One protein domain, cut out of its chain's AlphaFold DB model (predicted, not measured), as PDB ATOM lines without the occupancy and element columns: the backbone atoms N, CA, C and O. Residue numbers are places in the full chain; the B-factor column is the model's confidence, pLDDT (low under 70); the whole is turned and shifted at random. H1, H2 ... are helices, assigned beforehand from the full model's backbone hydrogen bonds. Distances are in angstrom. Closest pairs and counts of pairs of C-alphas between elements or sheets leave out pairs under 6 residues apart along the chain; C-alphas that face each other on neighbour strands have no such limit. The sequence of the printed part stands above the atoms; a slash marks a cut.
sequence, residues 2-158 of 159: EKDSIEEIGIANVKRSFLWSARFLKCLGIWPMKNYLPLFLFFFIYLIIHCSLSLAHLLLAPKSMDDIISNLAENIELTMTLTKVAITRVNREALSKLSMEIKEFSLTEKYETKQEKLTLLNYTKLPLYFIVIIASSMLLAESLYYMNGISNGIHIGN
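This is residues 2 to 158 of the 159 residues of an uncharacterized protein of Vespula vulgaris (UniProt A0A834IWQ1). Five helices make a loose, open frame: the long H5 runs along one side, the hairpin of H2 and H3 and the shorter H4 along the other, and H1 meets the first part of H5 at a slant. Residues 136 to 158, of which 136 to 156 belong to H5, stick out free. The printed part has 157 residues, with helices H1 to H5 in order and no named strand; the class is all helix. It is loose, with a radius of gyration of the C-alphas of 21.2 A, and only just elongated, spanning 67 by 34 by 24 A.

H1, residues 2 to 27, begins at C-alpha 2 (28.551, -27.075, -32.748) and is 37.6 A long from first to last C-alpha. H2, residues 37 to 60, measures 34.1 A, and H3, residues 65 to 90, 37.2 A. H4, residues 92 to 105, measures 19.7 A. H5, residues 114 to 156, measures 63.6 A and ends at C-alpha 156 (29.806, 36.591, -32.750).

H1 touches residues 117 to 131 of H5 alone, the same way at a steep tilt of 40 degrees; the closest C-alphas, Ser 17 and Leu 128, are 5.4 A apart. H1 is near H2 and H4. H2 and H3 form a helical hairpin and touch at a shallow tilt of 24 degrees, opposite ways; their closest C-alphas, Leu 58 and Asn 71, are 5.7 A apart. H3 and H4 are close but not clearly touching, with closest C-alphas Thr 88 and Leu 95 at 7.7 A. H5 is apart from H2, H3 and H4. Every O i to N i+4 pair is within hydrogen-bond range in H2, H3 and H4, against 20 of 22 in H1 and 37 of 39 in H5.

The C-alphas farthest apart, Glu 112 and Asn 158, are 70.5 A apart. The printed part has no cut and no long link. Mean pLDDT of the printed part is 77.6; residues 2 to 11, 14, 35, 105 to 125 and 152 to 158 are under 70.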
ATOM      1  N   GLU A   2      27.836 -28.366 -32.932       55.25
ATOM      2  CA  GLU A   2      28.551 -27.075 -32.748       55.25
ATOM      3  C   GLU A   2      29.371 -26.644 -33.984       55.25
ATOM      4  O   GLU A   2      29.586 -25.467 -34.241       55.25
ATOM      5  N   LYS A   3      29.807 -27.613 -34.797       52.66
ATOM      6  CA  LYS A   3      30.589 -27.364 -36.016       52.66
ATOM      7  C   LYS A   3      29.743 -26.776 -37.155       52.66
ATOM      8  O   LYS A   3      30.246 -25.943 -37.900       52.66
ATOM      9  N   ASP A   4      28.475 -27.175 -37.236       57.66
ATOM     10  CA  ASP A   4      27.530 -26.736 -38.270       57.66
ATOM     11  C   ASP A   4      27.019 -25.313 -37.986       57.66
ATOM     12  O   ASP A   4      26.859 -24.510 -38.900       57.66
ATOM     13  N   SER A   5      26.868 -24.943 -36.705       61.69
ATOM     14  CA  SER A   5      26.415 -23.601 -36.319       61.69
ATOM     15  C   SER A   5      27.455 -22.513 -36.604       61.69
ATOM     16  O   SER A   5      27.106 -21.424 -37.054       61.69
ATOM     17  N   ILE A   6      28.747 -22.786 -36.396       63.47
ATOM     18  CA  ILE A   6      29.826 -21.825 -36.692       63.47
ATOM     19  C   ILE A   6      29.937 -21.573 -38.205       63.47
ATOM     20  O   ILE A   6      30.221 -20.449 -38.628       63.47
ATOM     21  N   GLU A   7      29.688 -22.600 -39.016       62.72
ATOM     22  CA  GLU A   7      29.700 -22.529 -40.478       62.72
ATOM     23  C   GLU A   7      28.532 -21.692 -41.017       62.72
ATOM     24  O   GLU A   7      28.758 -20.744 -41.777       62.72
ATOM     25  N   GLU A   8      27.315 -21.933 -40.522       66.06
ATOM     26  CA  GLU A   8      26.151 -21.100 -40.842       66.06
ATOM     27  C   GLU A   8      26.363 -19.633 -40.440       66.06
ATOM     28  O   GLU A   8      26.072 -18.722 -41.223       66.06
ATOM     29  N   ILE A   9      26.930 -19.380 -39.254       68.25
ATOM     30  CA  ILE A   9      27.208 -18.020 -38.766       68.25
ATOM     31  C   ILE A   9      28.254 -17.318 -39.646       68.25
ATOM     32  O   ILE A   9      28.101 -16.136 -39.968       68.25
ATOM     33  N   GLY A  10      29.313 -18.021 -40.056       67.25
ATOM     34  CA  GLY A  10      30.346 -17.483 -40.944       67.25
ATOM     35  C   GLY A  10      29.774 -17.054 -42.293       67.25
ATOM     36  O   GLY A  10      29.940 -15.901 -42.700       67.25
ATOM     37  N   ILE A  11      29.026 -17.947 -42.946       67.06
ATOM     38  CA  ILE A  11      28.395 -17.696 -44.251       67.06
ATOM     39  C   ILE A  11      27.350 -16.575 -44.150       67.06
ATOM     40  O   ILE A  11      27.291 -15.694 -45.015       67.06
ATOM     41  N   ALA A  12      26.550 -16.555 -43.079       72.56
ATOM     42  CA  ALA A  12      25.586 -15.486 -42.825       72.56
ATOM     43  C   ALA A  12      26.273 -14.118 -42.677       72.56
ATOM     44  O   ALA A  12      25.797 -13.125 -43.235       72.56
ATOM     45  N   ASN A  13      27.421 -14.063 -41.996       71.44
ATOM     46  CA  ASN A  13      28.203 -12.836 -41.848       71.44
ATOM     47  C   ASN A  13      28.812 -12.370 -43.176       71.44
ATOM     48  O   ASN A  13      28.719 -11.182 -43.478       71.44
ATOM     49  N   VAL A  14      29.344 -13.273 -44.011       69.56
ATOM     50  CA  VAL A  14      29.847 -12.925 -45.358       69.56
ATOM     51  C   VAL A  14      28.739 -12.303 -46.205       69.56
ATOM     52  O   VAL A  14      28.905 -11.217 -46.769       69.56
ATOM     53  N   LYS A  15      27.571 -12.960 -46.242       73.44
ATOM     54  CA  LYS A  15      26.391 -12.474 -46.971       73.44
ATOM     55  C   LYS A  15      25.939 -11.115 -46.443       73.44
ATOM     56  O   LYS A  15      25.615 -10.232 -47.236       73.44
ATOM     57  N   ARG A  16      25.953 -10.920 -45.120       78.25
ATOM     58  CA  ARG A  16      25.593  -9.651 -44.476       78.25
ATOM     59  C   ARG A  16      26.584  -8.537 -44.813       78.25
ATOM     60  O   ARG A  16      26.133  -7.458 -45.191       78.25
ATOM     61  N   SER A  17      27.891  -8.786 -44.732       72.94
ATOM     62  CA  SER A  17      28.937  -7.829 -45.115       72.94
ATOM     63  C   SER A  17      28.798  -7.414 -46.570       72.94
ATOM     64  O   SER A  17      28.707  -6.226 -46.866       72.94
ATOM     65  N   PHE A  18      28.668  -8.385 -47.474       77.38
ATOM     66  CA  PHE A  18      28.469  -8.106 -48.891       77.38
ATOM     67  C   PHE A  18      27.177  -7.316 -49.146       77.38
ATOM     68  O   PHE A  18      27.178  -6.367 -49.928       77.38
ATOM     69  N   LEU A  19      26.079  -7.654 -48.459       81.50
ATOM     70  CA  LEU A  19      24.806  -6.941 -48.577       81.50
ATOM     71  C   LEU A  19      24.909  -5.487 -48.102       81.50
ATOM     72  O   LEU A  19      24.364  -4.604 -48.762       81.50
ATOM     73  N   TRP A  20      25.584  -5.231 -46.980       78.75
ATOM     74  CA  TRP A  20      25.774  -3.877 -46.456       78.75
ATOM     75  C   TRP A  20      26.660  -3.032 -47.368       78.75
ATOM     76  O   TRP A  20      26.249  -1.933 -47.741       78.75
ATOM     77  N   SER A  21      27.793  -3.571 -47.827       78.75
ATOM     78  CA  SER A  21      28.643  -2.912 -48.827       78.75
ATOM     79  C   SER A  21      27.870  -2.621 -50.114       78.75
ATOM     80  O   SER A  21      27.944  -1.521 -50.661       78.75
ATOM     81  N   ALA A  22      27.063  -3.585 -50.571       81.12
ATOM     82  CA  ALA A  22      26.226  -3.420 -51.749       81.12
ATOM     83  C   ALA A  22      25.162  -2.343 -51.560       81.12
ATOM     84  O   ALA A  22      24.930  -1.564 -52.476       81.12
ATOM     85  N   ARG A  23      24.506  -2.281 -50.399       82.44
ATOM     86  CA  ARG A  23      23.519  -1.236 -50.092       82.44
ATOM     87  C   ARG A  23      24.172   0.140 -50.065       82.44
ATOM     88  O   ARG A  23      23.692   1.021 -50.767       82.44
ATOM     89  N   PHE A  24      25.286   0.290 -49.352       78.75
ATOM     90  CA  PHE A  24      26.013   1.556 -49.248       78.75
ATOM     91  C   PHE A  24      26.440   2.087 -50.626       78.75
ATOM     92  O   PHE A  24      26.083   3.196 -51.019       78.75
ATOM     93  N   LEU A  25      27.105   1.251 -51.424       81.25
ATOM     94  CA  LEU A  25      27.559   1.634 -52.762       81.25
ATOM     95  C   LEU A  25      26.407   1.822 -53.761       81.25
ATOM     96  O   LEU A  25      26.547   2.592 -54.711       81.25
ATOM     97  N   LYS A  26      25.268   1.138 -53.580       83.00
ATOM     98  CA  LYS A  26      24.058   1.376 -54.388       83.00
ATOM     99  C   LYS A  26      23.424   2.720 -54.068       83.00
ATOM    100  O   LYS A  26      23.026   3.396 -55.009       83.00
ATOM    101  N   CYS A  27      23.358   3.110 -52.792       78.00
ATOM    102  CA  CYS A  27      22.850   4.424 -52.390       78.00
ATOM    103  C   CYS A  27      23.656   5.562 -53.027       78.00
ATOM    104  O   CYS A  27      23.074   6.559 -53.426       78.00
ATOM    105  N   LEU A  28      24.967   5.377 -53.198       74.75
ATOM    106  CA  LEU A  28      25.842   6.340 -53.876       74.75
ATOM    107  C   LEU A  28      25.844   6.204 -55.413       74.75
ATOM    108  O   LEU A  28      26.498   6.975 -56.106       74.75
ATOM    109  N   GLY A  29      25.157   5.204 -55.977       79.19
ATOM    110  CA  GLY A  29      25.156   4.927 -57.421       79.19
ATOM    111  C   GLY A  29      26.462   4.334 -57.976       79.19
ATOM    112  O   GLY A  29      26.605   4.193 -59.189       79.19
ATOM    113  N   ILE A  30      27.402   3.949 -57.109       82.00
ATOM    114  CA  ILE A  30      28.756   3.477 -57.460       82.00
ATOM    115  C   ILE A  30      28.809   1.946 -57.635       82.00
ATOM    116  O   ILE A  30      29.768   1.408 -58.183       82.00
ATOM    117  N   TRP A  31      27.777   1.217 -57.194       79.94
ATOM    118  CA  TRP A  31      27.785  -0.250 -57.170       79.94
ATOM    119  C   TRP A  31      28.161  -0.895 -58.523       79.94
ATOM    120  O   TRP A  31      27.481  -0.663 -59.528       79.94
ATOM    121  N   PRO A  32      29.184  -1.771 -58.578       74.19
ATOM    122  CA  PRO A  32      29.715  -2.248 -59.850       74.19
ATOM    123  C   PRO A  32      28.745  -3.148 -60.629       74.19
ATOM    124  O   PRO A  32      28.600  -2.981 -61.842       74.19
ATOM    125  N   MET A  33      27.995  -4.030 -59.954       72.12
ATOM    126  CA  MET A  33      27.140  -5.012 -60.643       72.12
ATOM    127  C   MET A  33      25.872  -4.421 -61.283       72.12
ATOM    128  O   MET A  33      25.228  -5.097 -62.078       72.12
ATOM    129  N   LYS A  34      25.463  -3.190 -60.947       72.75
ATOM    130  CA  LYS A  34      24.265  -2.569 -61.539       72.75
ATOM    131  C   LYS A  34      24.511  -1.098 -61.825       72.75
ATOM    132  O   LYS A  34      24.906  -0.352 -60.941       72.75
ATOM    133  N   ASN A  35      24.266  -0.689 -63.067       69.94
ATOM    134  CA  ASN A  35      24.502   0.685 -63.484       69.94
ATOM    135  C   ASN A  35      23.351   1.577 -63.010       69.94
ATOM    136  O   ASN A  35      22.241   1.467 -63.524       69.94
ATOM    137  N   TYR A  36      23.622   2.470 -62.065       79.06
ATOM    138  CA  TYR A  36      22.702   3.534 -61.667       79.06
ATOM    139  C   TYR A  36      23.237   4.873 -62.178       79.06
ATOM    140  O   TYR A  36      23.596   5.752 -61.401       79.06
ATOM    141  N   LEU A  37      23.327   5.003 -63.506       80.19
ATOM    142  CA  LEU A  37      23.909   6.169 -64.177       80.19
ATOM    143  C   LEU A  37      23.351   7.527 -63.697       80.19
ATOM    144  O   LEU A  37      24.173   8.391 -63.409       80.19
ATOM    145  N   PRO A  38      22.024   7.744 -63.564       84.25
ATOM    146  CA  PRO A  38      21.514   9.047 -63.126       84.25
ATOM    147  C   PRO A  38      21.914   9.381 -61.685       84.25
ATOM    148  O   PRO A  38      22.295  10.512 -61.400       84.25
ATOM    149  N   LEU A  39      21.894   8.390 -60.790       85.94
ATOM    150  CA  LEU A  39      22.274   8.571 -59.390       85.94
ATOM    151  C   LEU A  39      23.773   8.866 -59.258       85.94
ATOM    152  O   LEU A  39      24.164   9.779 -58.541       85.94
ATOM    153  N   PHE A  40      24.601   8.137 -60.010       85.25
ATOM    154  CA  PHE A  40      26.035   8.395 -60.092       85.25
ATOM    155  C   PHE A  40      26.324   9.810 -60.599       85.25
ATOM    156  O   PHE A  40      27.106  10.520 -59.981       85.25
ATOM    157  N   LEU A  41      25.691  10.228 -61.701       86.75
ATOM    158  CA  LEU A  41      25.897  11.561 -62.268       86.75
ATOM    159  C   LEU A  41      25.505  12.658 -61.280       86.75
ATOM    160  O   LEU A  41      26.252  13.617 -61.136       86.75
ATOM    161  N   PHE A  42      24.386  12.492 -60.570       89.75
ATOM    162  CA  PHE A  42      23.956  13.433 -59.540       89.75
ATOM    163  C   PHE A  42      25.030  13.622 -58.459       89.75
ATOM    164  O   PHE A  42      25.492  14.742 -58.245       89.75
ATOM    165  N   PHE A  43      25.492  12.534 -57.834       87.06
ATOM    166  CA  PHE A  43      26.522  12.611 -56.790       87.06
ATOM    167  C   PHE A  43      27.888  13.056 -57.323       87.06
ATOM    168  O   PHE A  43      28.624  13.758 -56.636       87.06
ATOM    169  N   PHE A  44      28.235  12.672 -58.549       88.50
ATOM    170  CA  PHE A  44      29.508  13.037 -59.158       88.50
ATOM    171  C   PHE A  44      29.565  14.527 -59.512       88.50
ATOM    172  O   PHE A  44      30.549  15.191 -59.198       88.50
ATOM    173  N   ILE A  45      28.498  15.073 -60.103       91.62
ATOM    174  CA  ILE A  45      28.384  16.513 -60.375       91.62
ATOM    175  C   ILE A  45      28.381  17.296 -59.061       91.62
ATOM    176  O   ILE A  45      29.089  18.293 -58.951       91.62
ATOM    177  N   TYR A  46      27.643  16.819 -58.054       90.38
ATOM    178  CA  TYR A  46      27.659  17.401 -56.712       90.38
ATOM    179  C   TYR A  46      29.088  17.488 -56.151       90.38
ATOM    180  O   TYR A  46      29.525  18.565 -55.750       90.38
ATOM    181  N   LEU A  47      29.859  16.396 -56.210       89.81
ATOM    182  CA  LEU A  47      31.257  16.389 -55.763       89.81
ATOM    183  C   LEU A  47      32.143  17.361 -56.552       89.81
ATOM    184  O   LEU A  47      32.976  18.031 -55.949       89.81
ATOM    185  N   ILE A  48      31.961  17.476 -57.873       91.44
ATOM    186  CA  ILE A  48      32.714  18.438 -58.693       91.44
ATOM    187  C   ILE A  48      32.428  19.870 -58.242       91.44
ATOM    188  O   ILE A  48      33.371  20.631 -58.037       91.44
ATOM    189  N   ILE A  49      31.154  20.225 -58.049       92.75
ATOM    190  CA  ILE A  49      30.758  21.564 -57.592       92.75
ATOM    191  C   ILE A  49      31.409  21.873 -56.238       92.75
ATOM    192  O   ILE A  49      31.997  22.941 -56.076       92.75
ATOM    193  N   HIS A  50      31.366  20.929 -55.294       90.19
ATOM    194  CA  HIS A  50      31.993  21.090 -53.980       90.19
ATOM    195  C   HIS A  50      33.520  21.221 -54.056       90.19
ATOM    196  O   HIS A  50      34.079  22.104 -53.409       90.19
ATOM    197  N   CYS A  51      34.192  20.414 -54.883       89.88
ATOM    198  CA  CYS A  51      35.627  20.555 -55.144       89.88
ATOM    199  C   CYS A  51      35.961  21.937 -55.721       89.88
ATOM    200  O   CYS A  51      36.888  22.590 -55.255       89.88
ATOM    201  N   SER A  52      35.207  22.401 -56.722       90.50
ATOM    202  CA  SER A  52      35.435  23.711 -57.341       90.50
ATOM    203  C   SER A  52      35.215  24.858 -56.354       90.50
ATOM    204  O   SER A  52      36.000  25.804 -56.340       90.50
ATOM    205  N   LEU A  53      34.183  24.766 -55.510       89.88
ATOM    206  CA  LEU A  53      33.892  25.777 -54.496       89.88
ATOM    207  C   LEU A  53      34.964  25.808 -53.397       89.88
ATOM    208  O   LEU A  53      35.436  26.885 -53.041       89.88
ATOM    209  N   SER A  54      35.385  24.641 -52.901       87.69
ATOM    210  CA  SER A  54      36.450  24.523 -51.896       87.69
ATOM    211  C   SER A  54      37.794  25.026 -52.436       87.69
ATOM    212  O   SER A  54      38.526  25.730 -51.735       87.69
ATOM    213  N   LEU A  55      38.093  24.762 -53.711       88.50
ATOM    214  CA  LEU A  55      39.292  25.279 -54.367       88.50
ATOM    215  C   LEU A  55      39.236  26.804 -54.517       88.50
ATOM    216  O   LEU A  55      40.221  27.490 -54.249       88.50
ATOM    217  N   ALA A  56      38.083  27.353 -54.907       88.06
ATOM    218  CA  ALA A  56      37.889  28.799 -54.983       88.06
ATOM    219  C   ALA A  56      38.056  29.465 -53.608       88.06
ATOM    220  O   ALA A  56      38.695  30.513 -53.512       88.06
ATOM    221  N   HIS A  57      37.542  28.840 -52.544       85.50
ATOM    222  CA  HIS A  57      37.690  29.329 -51.173       85.50
ATOM    223  C   HIS A  57      39.161  29.367 -50.731       85.50
ATOM    224  O   HIS A  57      39.619  30.384 -50.208       85.50
ATOM    225  N   LEU A  58      39.924  28.311 -51.033       86.25
ATOM    226  CA  LEU A  58      41.360  28.245 -50.751       86.25
ATOM    227  C   LEU A  58      42.153  29.347 -51.475       86.25
ATOM    228  O   LEU A  58      43.075  29.919 -50.897       86.25
ATOM    229  N   LEU A  59      41.805  29.645 -52.730       85.12
ATOM    230  CA  LEU A  59      42.533  30.616 -53.554       85.12
ATOM    231  C   LEU A  59      42.177  32.076 -53.247       85.12
ATOM    232  O   LEU A  59      43.033  32.947 -53.387       85.12
ATOM    233  N   LEU A  60      40.923  32.359 -52.880       84.62
ATOM    234  CA  LEU A  60      40.394  33.730 -52.830       84.62
ATOM    235  C   LEU A  60      40.155  34.271 -51.417       84.62
ATOM    236  O   LEU A  60      40.024  35.485 -51.268       84.62
ATOM    237  N   ALA A  61      40.066  33.418 -50.393       70.88
ATOM    238  CA  ALA A  61      39.631  33.835 -49.058       70.88
ATOM    239  C   ALA A  61      40.484  33.360 -47.855       70.88
ATOM    240  O   ALA A  61      39.917  33.195 -46.770       70.88
ATOM    241  N   PRO A  62      41.819  33.172 -47.943       72.50
ATOM    242  CA  PRO A  62      42.599  32.863 -46.750       72.50
ATOM    243  C   PRO A  62      42.765  34.109 -45.864       72.50
ATOM    244  O   PRO A  62      43.372  35.097 -46.273       72.50
ATOM    245  N   LYS A  63      42.227  34.069 -44.639       78.06
ATOM    246  CA  LYS A  63      42.370  35.153 -43.646       78.06
ATOM    247  C   LYS A  63      43.517  34.908 -42.664       78.06
ATOM    248  O   LYS A  63      44.059  35.861 -42.111       78.06
ATOM    249  N   SER A  64      43.904  33.650 -42.469       85.38
ATOM    250  CA  SER A  64      44.977  33.231 -41.567       85.38
ATOM    251  C   SER A  64      45.686  31.971 -42.077       85.38
ATOM    252  O   SER A  64      45.197  31.286 -42.977       85.38
ATOM    253  N   MET A  65      46.849  31.651 -41.504       83.69
ATOM    254  CA  MET A  65      47.582  30.422 -41.831       83.69
ATOM    255  C   MET A  65      46.802  29.163 -41.423       83.69
ATOM    256  O   MET A  65      46.829  28.172 -42.150       83.69
ATOM    257  N   ASP A  66      46.048  29.230 -40.325       83.31
ATOM    258  CA  ASP A  66      45.178  28.140 -39.876       83.31
ATOM    259  C   ASP A  66      44.039  27.887 -40.877       83.31
ATOM    260  O   ASP A  66      43.767  26.735 -41.226       83.31
ATOM    261  N   ASP A  67      43.450  28.949 -41.442       80.81
ATOM    262  CA  ASP A  67      42.437  28.823 -42.500       80.81
ATOM    263  C   ASP A  67      43.016  28.182 -43.766       80.81
ATOM    264  O   ASP A  67      42.346  27.384 -44.420       80.81
ATOM    265  N   ILE A  68      44.263  28.505 -44.129       85.94
ATOM    266  CA  ILE A  68      44.932  27.895 -45.289       85.94
ATOM    267  C   ILE A  68      45.093  26.389 -45.071       85.94
ATOM    268  O   ILE A  68      44.779  25.607 -45.967       85.94
ATOM    269  N   ILE A  69      45.562  25.978 -43.889       87.50
ATOM    270  CA  ILE A  69      45.793  24.564 -43.568       87.50
ATOM    271  C   ILE A  69      44.469  23.794 -43.556       87.50
ATOM    272  O   ILE A  69      44.386  22.727 -44.166       87.50
ATOM    273  N   SER A  70      43.429  24.346 -42.921       84.44
ATOM    274  CA  SER A  70      42.104  23.718 -42.868       84.44
ATOM    275  C   SER A  70      41.500  23.560 -44.264       84.44
ATOM    276  O   SER A  70      41.108  22.461 -44.653       84.44
ATOM    277  N   ASN A  71      41.505  24.628 -45.068       85.31
ATOM    278  CA  ASN A  71      40.977  24.585 -46.433       85.31
ATOM    279  C   ASN A  71      41.784  23.648 -47.345       85.31
ATOM    280  O   ASN A  71      41.223  23.009 -48.237       85.31
ATOM    281  N   LEU A  72      43.102  23.553 -47.149       87.38
ATOM    282  CA  LEU A  72      43.942  22.628 -47.907       87.38
ATOM    283  C   LEU A  72      43.606  21.170 -47.566       87.38
ATOM    284  O   LEU A  72      43.510  20.344 -48.473       87.38
ATOM    285  N   ALA A  73      43.393  20.863 -46.284       89.50
ATOM    286  CA  ALA A  73      42.982  19.532 -45.843       89.50
ATOM    287  C   ALA A  73      41.626  19.129 -46.450       89.50
ATOM    288  O   ALA A  73      41.519  18.045 -47.028       89.50
ATOM    289  N   GLU A  74      40.636  20.029 -46.420       86.31
ATOM    290  CA  GLU A  74      39.322  19.809 -47.048       86.31
ATOM    291  C   GLU A  74      39.440  19.565 -48.562       86.31
ATOM    292  O   GLU A  74      38.846  18.629 -49.104       86.31
ATOM    293  N   ASN A  75      40.269  20.347 -49.263       89.69
ATOM    294  CA  ASN A  75      40.500  20.160 -50.698       89.69
ATOM    295  C   ASN A  75      41.151  18.806 -51.019       89.69
ATOM    296  O   ASN A  75      40.772  18.155 -52.000       89.69
ATOM    297  N   ILE A  76      42.120  18.367 -50.209       91.81
ATOM    298  CA  ILE A  76      42.764  17.056 -50.367       91.81
ATOM    299  C   ILE A  76      41.736  15.939 -50.167       91.81
ATOM    300  O   ILE A  76      41.680  15.013 -50.980       91.81
ATOM    301  N   GLU A  77      40.900  16.029 -49.132       88.44
ATOM    302  CA  GLU A  77      39.866  15.033 -48.844       88.44
ATOM    303  C   GLU A  77      38.832  14.926 -49.976       88.44
ATOM    304  O   GLU A  77      38.548  13.823 -50.467       88.44
ATOM    305  N   LEU A  78      38.317  16.066 -50.450       88.75
ATOM    306  CA  LEU A  78      37.359  16.116 -51.555       88.75
ATOM    307  C   LEU A  78      37.972  15.565 -52.851       88.75
ATOM    308  O   LEU A  78      37.358  14.732 -53.526       88.75
ATOM    309  N   THR A  79      39.216  15.940 -53.162       90.38
ATOM    310  CA  THR A  79      39.931  15.454 -54.354       90.38
ATOM    311  C   THR A  79      40.210  13.953 -54.274       90.38
ATOM    312  O   THR A  79      40.039  13.228 -55.262       90.38
ATOM    313  N   MET A  80      40.597  13.447 -53.098       92.06
ATOM    314  CA  MET A  80      40.805  12.016 -52.870       92.06
ATOM    315  C   MET A  80      39.502  11.240 -53.075       92.06
ATOM    316  O   MET A  80      39.498  10.185 -53.717       92.06
ATOM    317  N   THR A  81      38.391  11.769 -52.564       89.56
ATOM    318  CA  THR A  81      37.059  11.176 -52.722       89.56
ATOM    319  C   THR A  81      36.646  11.148 -54.189       89.56
ATOM    320  O   THR A  81      36.306  10.080 -54.704       89.56
ATOM    321  N   LEU A  82      36.772  12.273 -54.900       89.88
ATOM    322  CA  LEU A  82      36.471  12.371 -56.330       89.88
ATOM    323  C   LEU A  82      37.290  11.362 -57.151       89.88
ATOM    324  O   LEU A  82      36.744  10.637 -57.985       89.88
ATOM    325  N   THR A  83      38.586  11.255 -56.855       90.94
ATOM    326  CA  THR A  83      39.500  10.319 -57.522       90.94
ATOM    327  C   THR A  83      39.098   8.866 -57.270       90.94
ATOM    328  O   THR A  83      39.011   8.078 -58.213       90.94
ATOM    329  N   LYS A  84      38.783   8.494 -56.021       89.94
ATOM    330  CA  LYS A  84      38.316   7.137 -55.679       89.94
ATOM    331  C   LYS A  84      37.020   6.781 -56.405       89.94
ATOM    332  O   LYS A  84      36.897   5.669 -56.926       89.94
ATOM    333  N   VAL A  85      36.072   7.715 -56.478       88.50
ATOM    334  CA  VAL A  85      34.804   7.531 -57.201       88.50
ATOM    335  C   VAL A  85      35.060   7.338 -58.700       88.50
ATOM    336  O   VAL A  85      34.519   6.403 -59.297       88.50
ATOM    337  N   ALA A  86      35.940   8.149 -59.296       87.12
ATOM    338  CA  ALA A  86      36.312   8.047 -60.706       87.12
ATOM    339  C   ALA A  86      37.017   6.719 -61.033       87.12
ATOM    340  O   ALA A  86      36.595   6.008 -61.945       87.12
ATOM    341  N   ILE A  87      38.029   6.326 -60.249       89.44
ATOM    342  CA  ILE A  87      38.745   5.049 -60.413       89.44
ATOM    343  C   ILE A  87      37.778   3.869 -60.298       89.44
ATOM    344  O   ILE A  87      37.841   2.946 -61.111       89.44
ATOM    345  N   THR A  88      36.862   3.904 -59.326       86.06
ATOM    346  CA  THR A  88      35.849   2.852 -59.145       86.06
ATOM    347  C   THR A  88      34.919   2.757 -60.353       86.06
ATOM    348  O   THR A  88      34.524   1.661 -60.754       86.06
ATOM    349  N   ARG A  89      34.584   3.897 -60.970       85.50
ATOM    350  CA  ARG A  89      33.750   3.943 -62.171       85.50
ATOM    351  C   ARG A  89      34.472   3.400 -63.403       85.50
ATOM    352  O   ARG A  89      33.865   2.634 -64.148       85.50
ATOM    353  N   VAL A  90      35.736   3.773 -63.599       88.19
ATOM    354  CA  VAL A  90      36.567   3.301 -64.721       88.19
ATOM    355  C   VAL A  90      36.813   1.796 -64.612       88.19
ATOM    356  O   VAL A  90      36.600   1.062 -65.570       88.19
ATOM    357  N   ASN A  91      37.156   1.308 -63.420       86.62
ATOM    358  CA  ASN A  91      37.440  -0.110 -63.173       86.62
ATOM    359  C   ASN A  91      36.188  -0.935 -62.844       86.62
ATOM    360  O   ASN A  91      36.280  -2.027 -62.278       86.62
ATOM    361  N   ARG A  92      34.997  -0.429 -63.186       85.31
ATOM    362  CA  ARG A  92      33.721  -1.043 -62.813       85.31
ATOM    363  C   ARG A  92      33.592  -2.484 -63.296       85.31
ATOM    364  O   ARG A  92      33.052  -3.312 -62.567       85.31
ATOM    365  N   GLU A  93      34.055  -2.789 -64.504       84.38
ATOM    366  CA  GLU A  93      33.964  -4.142 -65.064       84.38
ATOM    367  C   GLU A  93      34.828  -5.138 -64.291       84.38
ATOM    368  O   GLU A  93      34.335  -6.193 -63.893       84.38
ATOM    369  N   ALA A  94      36.082  -4.776 -64.008       85.25
ATOM    370  CA  ALA A  94      36.982  -5.585 -63.191       85.25
ATOM    371  C   ALA A  94      36.406  -5.795 -61.782       85.25
ATOM    372  O   ALA A  94      36.344  -6.920 -61.289       85.25
ATOM    373  N   LEU A  95      35.882  -4.729 -61.171       84.38
ATOM    374  CA  LEU A  95      35.272  -4.797 -59.847       84.38
ATOM    375  C   LEU A  95      33.977  -5.627 -59.842       84.38
ATOM    376  O   LEU A  95      33.675  -6.305 -58.860       84.38
ATOM    377  N   SER A  96      33.219  -5.609 -60.943       84.94
ATOM    378  CA  SER A  96      32.023  -6.436 -61.117       84.94
ATOM    379  C   SER A  96      32.375  -7.916 -61.246       84.94
ATOM    380  O   SER A  96      31.679  -8.733 -60.646       84.94
ATOM    381  N   LYS A  97      33.441  -8.257 -61.985       84.88
ATOM    382  CA  LYS A  97      33.944  -9.636 -62.102       84.88
ATOM    383  C   LYS A  97      34.404 -10.165 -60.747       84.88
ATOM    384  O   LYS A  97      33.858 -11.159 -60.287       84.88
ATOM    385  N   LEU A  98      35.262  -9.418 -60.047       82.50
ATOM    386  CA  LEU A  98      35.702  -9.768 -58.690       82.50
ATOM    387  C   LEU A  98      34.522  -9.950 -57.728       82.50
ATOM    388  O   LEU A  98      34.461 -10.915 -56.973       82.50
ATOM    389  N   SER A  99      33.542  -9.046 -57.772       80.31
ATOM    390  CA  SER A  99      32.354  -9.151 -56.917       80.31
ATOM    391  C   SER A  99      31.501 -10.382 -57.250       80.31
ATOM    392  O   SER A  99      30.834 -10.918 -56.365       80.31
ATOM    393  N   MET A 100      31.469 -10.803 -58.518       81.50
ATOM    394  CA  MET A 100      30.726 -11.979 -58.974       81.50
ATOM    395  C   MET A 100      31.437 -13.264 -58.553       81.50
ATOM    396  O   MET A 100      30.795 -14.116 -57.950       81.50
ATOM    397  N   GLU A 101      32.757 -13.334 -58.738       78.69
ATOM    398  CA  GLU A 101      33.596 -14.435 -58.254       78.69
ATOM    399  C   GLU A 101      33.450 -14.609 -56.739       78.69
ATOM    400  O   GLU A 101      33.123 -15.695 -56.277       78.69
ATOM    401  N   ILE A 102      33.572 -13.534 -55.950       75.25
ATOM    402  CA  ILE A 102      33.390 -13.591 -54.487       75.25
ATOM    403  C   ILE A 102      31.998 -14.122 -54.120       75.25
ATOM    404  O   ILE A 102      31.847 -14.901 -53.176       75.25
ATOM    405  N   LYS A 103      30.962 -13.707 -54.858       74.06
ATOM    406  CA  LYS A 103      29.594 -14.172 -54.625       74.06
ATOM    407  C   LYS A 103      29.446 -15.663 -54.944       74.06
ATOM    408  O   LYS A 103      28.784 -16.364 -54.184       74.06
ATOM    409  N   GLU A 104      30.045 -16.138 -56.031       73.25
ATOM    410  CA  GLU A 104      30.022 -17.550 -56.428       73.25
ATOM    411  C   GLU A 104      30.827 -18.427 -55.463       73.25
ATOM    412  O   GLU A 104      30.299 -19.434 -54.986       73.25
ATOM    413  N   PHE A 105      32.030 -17.997 -55.070       66.69
ATOM    414  CA  PHE A 105      32.850 -18.653 -54.043       66.69
ATOM    415  C   PHE A 105      32.138 -18.723 -52.686       66.69
ATOM    416  O   PHE A 105      32.234 -19.723 -51.978       66.69
ATOM    417  N   SER A 106      31.365 -17.695 -52.320       61.53
ATOM    418  CA  SER A 106      30.551 -17.710 -51.097       61.53
ATOM    419  C   SER A 106      29.375 -18.698 -51.149       61.53
ATOM    420  O   SER A 106      28.814 -18.998 -50.095       61.53
ATOM    421  N   LEU A 107      28.958 -19.150 -52.337       59.50
ATOM    422  CA  LEU A 107      27.829 -20.067 -52.526       59.50
ATOM    423  C   LEU A 107      28.259 -21.533 -52.664       59.50
ATOM    424  O   LEU A 107      27.416 -22.407 -52.506       59.50
ATOM    425  N   THR A 108      29.533 -21.810 -52.960       57.41
ATOM    426  CA  THR A 108      30.002 -23.162 -53.323       57.41
ATOM    427  C   THR A 108      30.563 -24.003 -52.168       57.41
ATOM    428  O   THR A 108      31.032 -25.103 -52.430       57.41
ATOM    429  N   GLU A 109      30.507 -23.535 -50.912       58.09
ATOM    430  CA  GLU A 109      30.810 -24.312 -49.679       58.09
ATOM    431  C   GLU A 109      32.099 -25.173 -49.695       58.09
ATOM    432  O   GLU A 109      32.246 -26.134 -48.945       58.09
ATOM    433  N   LYS A 110      33.097 -24.819 -50.510       54.91
ATOM    434  CA  LYS A 110      34.286 -25.655 -50.753       54.91
ATOM    435  C   LYS A 110      35.412 -25.465 -49.726       54.91
ATOM    436  O   LYS A 110      36.584 -25.464 -50.081       54.91
ATOM    437  N   TYR A 111      35.079 -25.266 -48.452       58.28
ATOM    438  CA  TYR A 111      36.088 -25.101 -47.403       58.28
ATOM    439  C   TYR A 111      36.407 -26.456 -46.766       58.28
ATOM    440  O   TYR A 111      35.731 -26.892 -45.830       58.28
ATOM    441  N   GLU A 112      37.444 -27.124 -47.271       59.53
ATOM    442  CA  GLU A 112      37.851 -28.452 -46.795       59.53
ATOM    443  C   GLU A 112      38.525 -28.388 -45.413       59.53
ATOM    444  O   GLU A 112      38.390 -29.313 -44.605       59.53
ATOM    445  N   THR A 113      39.179 -27.268 -45.074       67.31
ATOM    446  CA  THR A 113      40.067 -27.200 -43.902       67.31
ATOM    447  C   THR A 113      39.552 -26.279 -42.790       67.31
ATOM    448  O   THR A 113      39.130 -25.148 -43.025       67.31
ATOM    449  N   LYS A 114      39.668 -26.706 -41.517       61.44
ATOM    450  CA  LYS A 114      39.328 -25.872 -40.335       61.44
ATOM    451  C   LYS A 114      40.075 -24.526 -40.311       61.44
ATOM    452  O   LYS A 114      39.515 -23.539 -39.842       61.44
ATOM    453  N   GLN A 115      41.313 -24.485 -40.808       66.88
ATOM    454  CA  GLN A 115      42.124 -23.264 -40.891       66.88
ATOM    455  C   GLN A 115      41.588 -22.270 -41.928       66.88
ATOM    456  O   GLN A 115      41.499 -21.085 -41.626       66.88
ATOM    457  N   GLU A 116      41.159 -22.734 -43.104       65.50
ATOM    458  CA  GLU A 116      40.553 -21.868 -44.126       65.50
ATOM    459  C   GLU A 116      39.256 -21.236 -43.621       65.50
ATOM    460  O   GLU A 116      39.038 -20.039 -43.804       65.50
ATOM    461  N   LYS A 117      38.443 -22.008 -42.888       63.94
ATOM    462  CA  LYS A 117      37.204 -21.514 -42.269       63.94
ATOM    463  C   LYS A 117      37.471 -20.401 -41.250       63.94
ATOM    464  O   LYS A 117      36.774 -19.389 -41.249       63.94
ATOM    465  N   LEU A 118      38.491 -20.556 -40.404       65.75
ATOM    466  CA  LEU A 118      38.848 -19.564 -39.381       65.75
ATOM    467  C   LEU A 118      39.419 -18.282 -40.008       65.75
ATOM    468  O   LEU A 118      39.051 -17.175 -39.609       65.75
ATOM    469  N   THR A 119      40.249 -18.431 -41.041       68.38
ATOM    470  CA  THR A 119      40.775 -17.309 -41.829       68.38
ATOM    471  C   THR A 119      39.654 -16.551 -42.533       68.38
ATOM    472  O   THR A 119      39.605 -15.325 -42.438       68.38
ATOM    473  N   LEU A 120      38.700 -17.253 -43.155       64.44
ATOM    474  CA  LEU A 120      37.535 -16.639 -43.793       64.44
ATOM    475  C   LEU A 120      36.701 -15.835 -42.787       64.44
ATOM    476  O   LEU A 120      36.297 -14.708 -43.078       64.44
ATOM    477  N   LEU A 121      36.472 -16.386 -41.592       64.62
ATOM    478  CA  LEU A 121      35.664 -15.754 -40.546       64.62
ATOM    479  C   LEU A 121      36.314 -14.468 -40.007       64.62
ATOM    480  O   LEU A 121      35.619 -13.496 -39.714       64.62
ATOM    481  N   ASN A 122      37.646 -14.434 -39.914       68.94
ATOM    482  CA  ASN A 122      38.382 -13.216 -39.569       68.94
ATOM    483  C   ASN A 122      38.391 -12.205 -40.721       68.94
ATOM    484  O   ASN A 122      38.143 -11.019 -40.501       68.94
ATOM    485  N   TYR A 123      38.600 -12.669 -41.955       67.81
ATOM    486  CA  TYR A 123      38.635 -11.803 -43.131       67.81
ATOM    487  C   TYR A 123      37.278 -11.146 -43.416       67.81
ATOM    488  O   TYR A 123      37.217 -10.031 -43.917       67.81
ATOM    489  N   THR A 124      36.171 -11.800 -43.062       67.75
ATOM    490  CA  THR A 124      34.806 -11.307 -43.332       67.75
ATOM    491  C   THR A 124      34.246 -10.375 -42.264       67.75
ATOM    492  O   THR A 124      33.342  -9.585 -42.561       67.75
ATOM    493  N   LYS A 125      34.810 -10.399 -41.051       67.94
ATOM    494  CA  LYS A 125      34.521  -9.419 -39.992       67.94
ATOM    495  C   LYS A 125      35.151  -8.058 -40.284       67.94
ATOM    496  O   LYS A 125      34.528  -7.030 -40.019       67.94
ATOM    497  N   LEU A 126      36.354  -8.045 -40.858       72.56
ATOM    498  CA  LEU A 126      37.135  -6.826 -41.078       72.56
ATOM    499  C   LEU A 126      36.402  -5.763 -41.935       72.56
ATOM    500  O   LEU A 126      36.322  -4.623 -41.482       72.56
ATOM    501  N   PRO A 127      35.778  -6.085 -43.091       71.38
ATOM    502  CA  PRO A 127      35.030  -5.111 -43.889       71.38
ATOM    503  C   PRO A 127      33.814  -4.540 -43.161       71.38
ATOM    504  O   PRO A 127      33.479  -3.373 -43.338       71.38
ATOM    505  N   LEU A 128      33.145  -5.356 -42.341       71.75
ATOM    506  CA  LEU A 128      31.948  -4.936 -41.616       71.75
ATOM    507  C   LEU A 128      32.308  -3.926 -40.525       71.75
ATOM    508  O   LEU A 128      31.681  -2.872 -40.436       71.75
ATOM    509  N   TYR A 129      33.361  -4.209 -39.752       77.56
ATOM    510  CA  TYR A 129      33.902  -3.254 -38.786       77.56
ATOM    511  C   TYR A 129      34.418  -1.992 -39.470       77.56
ATOM    512  O   TYR A 129      34.121  -0.899 -39.006       77.56
ATOM    513  N   PHE A 130      35.123  -2.127 -40.594       78.12
ATOM    514  CA  PHE A 130      35.636  -0.990 -41.353       78.12
ATOM    515  C   PHE A 130      34.515  -0.045 -41.804       78.12
ATOM    516  O   PHE A 130      34.603   1.158 -41.576       78.12
ATOM    517  N   ILE A 131      33.429  -0.585 -42.369       77.94
ATOM    518  CA  ILE A 131      32.270   0.214 -42.794       77.94
ATOM    519  C   ILE A 131      31.606   0.895 -41.599       77.94
ATOM    520  O   ILE A 131      31.305   2.081 -41.676       77.94
ATOM    521  N   VAL A 132      31.384   0.169 -40.499       80.31
ATOM    522  CA  VAL A 132      30.729   0.731 -39.310       80.31
ATOM    523  C   VAL A 132      31.582   1.831 -38.685       80.31
ATOM    524  O   VAL A 132      31.052   2.898 -38.387       80.31
ATOM    525  N   ILE A 133      32.888   1.604 -38.524       84.44
ATOM    526  CA  ILE A 133      33.812   2.576 -37.930       84.44
ATOM    527  C   ILE A 133      33.893   3.830 -38.799       84.44
ATOM    528  O   ILE A 133      33.708   4.920 -38.271       84.44
ATOM    529  N   ILE A 134      34.089   3.687 -40.114       82.31
ATOM    530  CA  ILE A 134      34.196   4.838 -41.022       82.31
ATOM    531  C   ILE A 134      32.887   5.612 -41.108       82.31
ATOM    532  O   ILE A 134      32.897   6.836 -41.015       82.31
ATOM    533  N   ALA A 135      31.753   4.924 -41.254       80.19
ATOM    534  CA  ALA A 135      30.461   5.600 -41.304       80.19
ATOM    535  C   ALA A 135      30.183   6.355 -39.996       80.19
ATOM    536  O   ALA A 135      29.734   7.496 -40.023       80.19
ATOM    537  N   SER A 136      30.509   5.746 -38.850       82.44
ATOM    538  CA  SER A 136      30.341   6.384 -37.540       82.44
ATOM    539  C   SER A 136      31.286   7.570 -37.357       82.44
ATOM    540  O   SER A 136      30.863   8.602 -36.846       82.44
ATOM    541  N   SER A 137      32.547   7.455 -37.789       82.06
ATOM    542  CA  SER A 137      33.513   8.551 -37.688       82.06
ATOM    543  C   SER A 137      33.150   9.717 -38.600       82.06
ATOM    544  O   SER A 137      33.295  10.856 -38.180       82.06
ATOM    545  N   MET A 138      32.643   9.445 -39.808       80.94
ATOM    546  CA  MET A 138      32.144  10.481 -40.721       80.94
ATOM    547  C   MET A 138      30.971  11.238 -40.093       80.94
ATOM    548  O   MET A 138      31.025  12.458 -39.984       80.94
ATOM    549  N   LEU A 139      29.967  10.518 -39.578       84.62
ATOM    550  CA  LEU A 139      28.822  11.135 -38.900       84.62
ATOM    551  C   LEU A 139      29.244  11.967 -37.685       84.62
ATOM    552  O   LEU A 139      28.713  13.055 -37.459       84.62
ATOM    553  N   LEU A 140      30.195  11.464 -36.896       86.69
ATOM    554  CA  LEU A 140      30.705  12.174 -35.729       86.69
ATOM    555  C   LEU A 140      31.474  13.438 -36.132       86.69
ATOM    556  O   LEU A 140      31.255  14.487 -35.534       86.69
ATOM    557  N   ALA A 141      32.343  13.347 -37.141       81.81
ATOM    558  CA  ALA A 141      33.118  14.477 -37.642       81.81
ATOM    559  C   ALA A 141      32.206  15.581 -38.192       81.81
ATOM    560  O   ALA A 141      32.353  16.736 -37.800       81.81
ATOM    561  N   GLU A 142      31.211  15.226 -39.010       80.25
ATOM    562  CA  GLU A 142      30.216  16.177 -39.518       80.25
ATOM    563  C   GLU A 142      29.421  16.817 -38.373       80.25
ATOM    564  O   GLU A 142      29.268  18.038 -38.325       80.25
ATOM    565  N   SER A 143      28.969  16.017 -37.402       85.25
ATOM    566  CA  SER A 143      28.236  16.530 -36.237       85.25
ATOM    567  C   SER A 143      29.080  17.524 -35.435       85.25
ATOM    568  O   SER A 143      28.594  18.592 -35.066       85.25
ATOM    569  N   LEU A 144      30.353  17.201 -35.186       83.69
ATOM    570  CA  LEU A 144      31.289  18.081 -34.484       83.69
ATOM    571  C   LEU A 144      31.566  19.362 -35.273       83.69
ATOM    572  O   LEU A 144      31.586  20.439 -34.679       83.69
ATOM    573  N   TYR A 145      31.723  19.264 -36.594       79.69
ATOM    574  CA  TYR A 145      31.925  20.417 -37.468       79.69
ATOM    575  C   TYR A 145      30.739  21.388 -37.393       79.69
ATOM    576  O   TYR A 145      30.927  22.581 -37.140       79.69
ATOM    577  N   TYR A 146      29.508  20.879 -37.507       79.19
ATOM    578  CA  TYR A 146      28.305  21.706 -37.383       79.19
ATOM    579  C   TYR A 146      28.138  22.299 -35.982       79.19
ATOM    580  O   TYR A 146      27.817  23.481 -35.855       79.19
ATOM    581  N   MET A 147      28.392  21.522 -34.923       84.06
ATOM    582  CA  MET A 147      28.327  22.036 -33.549       84.06
ATOM    583  C   MET A 147      29.355  23.145 -33.300       84.06
ATOM    584  O   MET A 147      29.020  24.153 -32.677       84.06
ATOM    585  N   ASN A 148      30.576  23.003 -33.824       80.75
ATOM    586  CA  ASN A 148      31.606  24.034 -33.730       80.75
ATOM    587  C   ASN A 148      31.197  25.311 -34.485       80.75
ATOM    588  O   ASN A 148      31.323  26.413 -33.953       80.75
ATOM    589  N   GLY A 149      30.636  25.169 -35.691       76.44
ATOM    590  CA  GLY A 149      30.109  26.298 -36.464       76.44
ATOM    591  C   GLY A 149      29.001  27.062 -35.730       76.44
ATOM    592  O   GLY A 149      29.026  28.292 -35.686       76.44
ATOM    593  N   ILE A 150      28.070  26.349 -35.086       76.69
ATOM    594  CA  ILE A 150      26.999  26.960 -34.281       76.69
ATOM    595  C   ILE A 150      27.574  27.658 -33.044       76.69
ATOM    596  O   ILE A 150      27.230  28.809 -32.780       76.69
ATOM    597  N   SER A 151      28.471  27.001 -32.306       76.50
ATOM    598  CA  SER A 151      29.100  27.573 -31.107       76.50
ATOM    599  C   SER A 151      29.859  28.867 -31.423       76.50
ATOM    600  O   SER A 151      29.693  29.873 -30.733       76.50
ATOM    601  N   ASN A 152      30.642  28.876 -32.505       67.81
ATOM    602  CA  ASN A 152      31.388  30.062 -32.927       67.81
ATOM    603  C   ASN A 152      30.466  31.160 -33.479       67.81
ATOM    604  O   ASN A 152      30.709  32.338 -33.229       67.81
ATOM    605  N   GLY A 153      29.371  30.797 -34.155       61.38
ATOM    606  CA  GLY A 153      28.344  31.750 -34.590       61.38
ATOM    607  C   GLY A 153      27.621  32.441 -33.424       61.38
ATOM    608  O   GLY A 153      27.352  33.639 -33.495       61.38
ATOM    609  N   ILE A 154      27.369  31.724 -32.322       57.59
ATOM    610  CA  ILE A 154      26.752  32.281 -31.103       57.59
ATOM    611  C   ILE A 154      27.685  33.285 -30.406       57.59
ATOM    612  O   ILE A 154      27.216  34.291 -29.877       57.59
ATOM    613  N   HIS A 155      29.003  33.069 -30.444       49.91
ATOM    614  CA  HIS A 155      29.975  34.006 -29.868       49.91
ATOM    615  C   HIS A 155      30.085  35.339 -30.631       49.91
ATOM    616  O   HIS A 155      30.426  36.349 -30.021       49.91
ATOM    617  N   ILE A 156      29.769  35.368 -31.929       51.81
ATOM    618  CA  ILE A 156      29.806  36.591 -32.750       51.81
ATOM    619  C   ILE A 156      28.513  37.417 -32.588       51.81
ATOM    620  O   ILE A 156      28.540  38.628 -32.764       51.81
ATOM    621  N   GLY A 157      27.392  36.794 -32.204       46.34
ATOM    622  CA  GLY A 157      26.107  37.480 -31.978       46.34
ATOM    623  C   GLY A 157      25.964  38.213 -30.635       46.34
ATOM    624  O   GLY A 157      24.931  38.834 -30.408       46.34
ATOM    625  N   ASN A 158      26.965  38.130 -29.750       44.81
ATOM    626  CA  ASN A 158      26.986  38.761 -28.419       44.81
ATOM    627  C   ASN A 158      28.021  39.907 -28.296       44.81
ATOM    628  O   ASN A 158      28.374  40.294 -27.180       44.81
TER     629      ASN A 158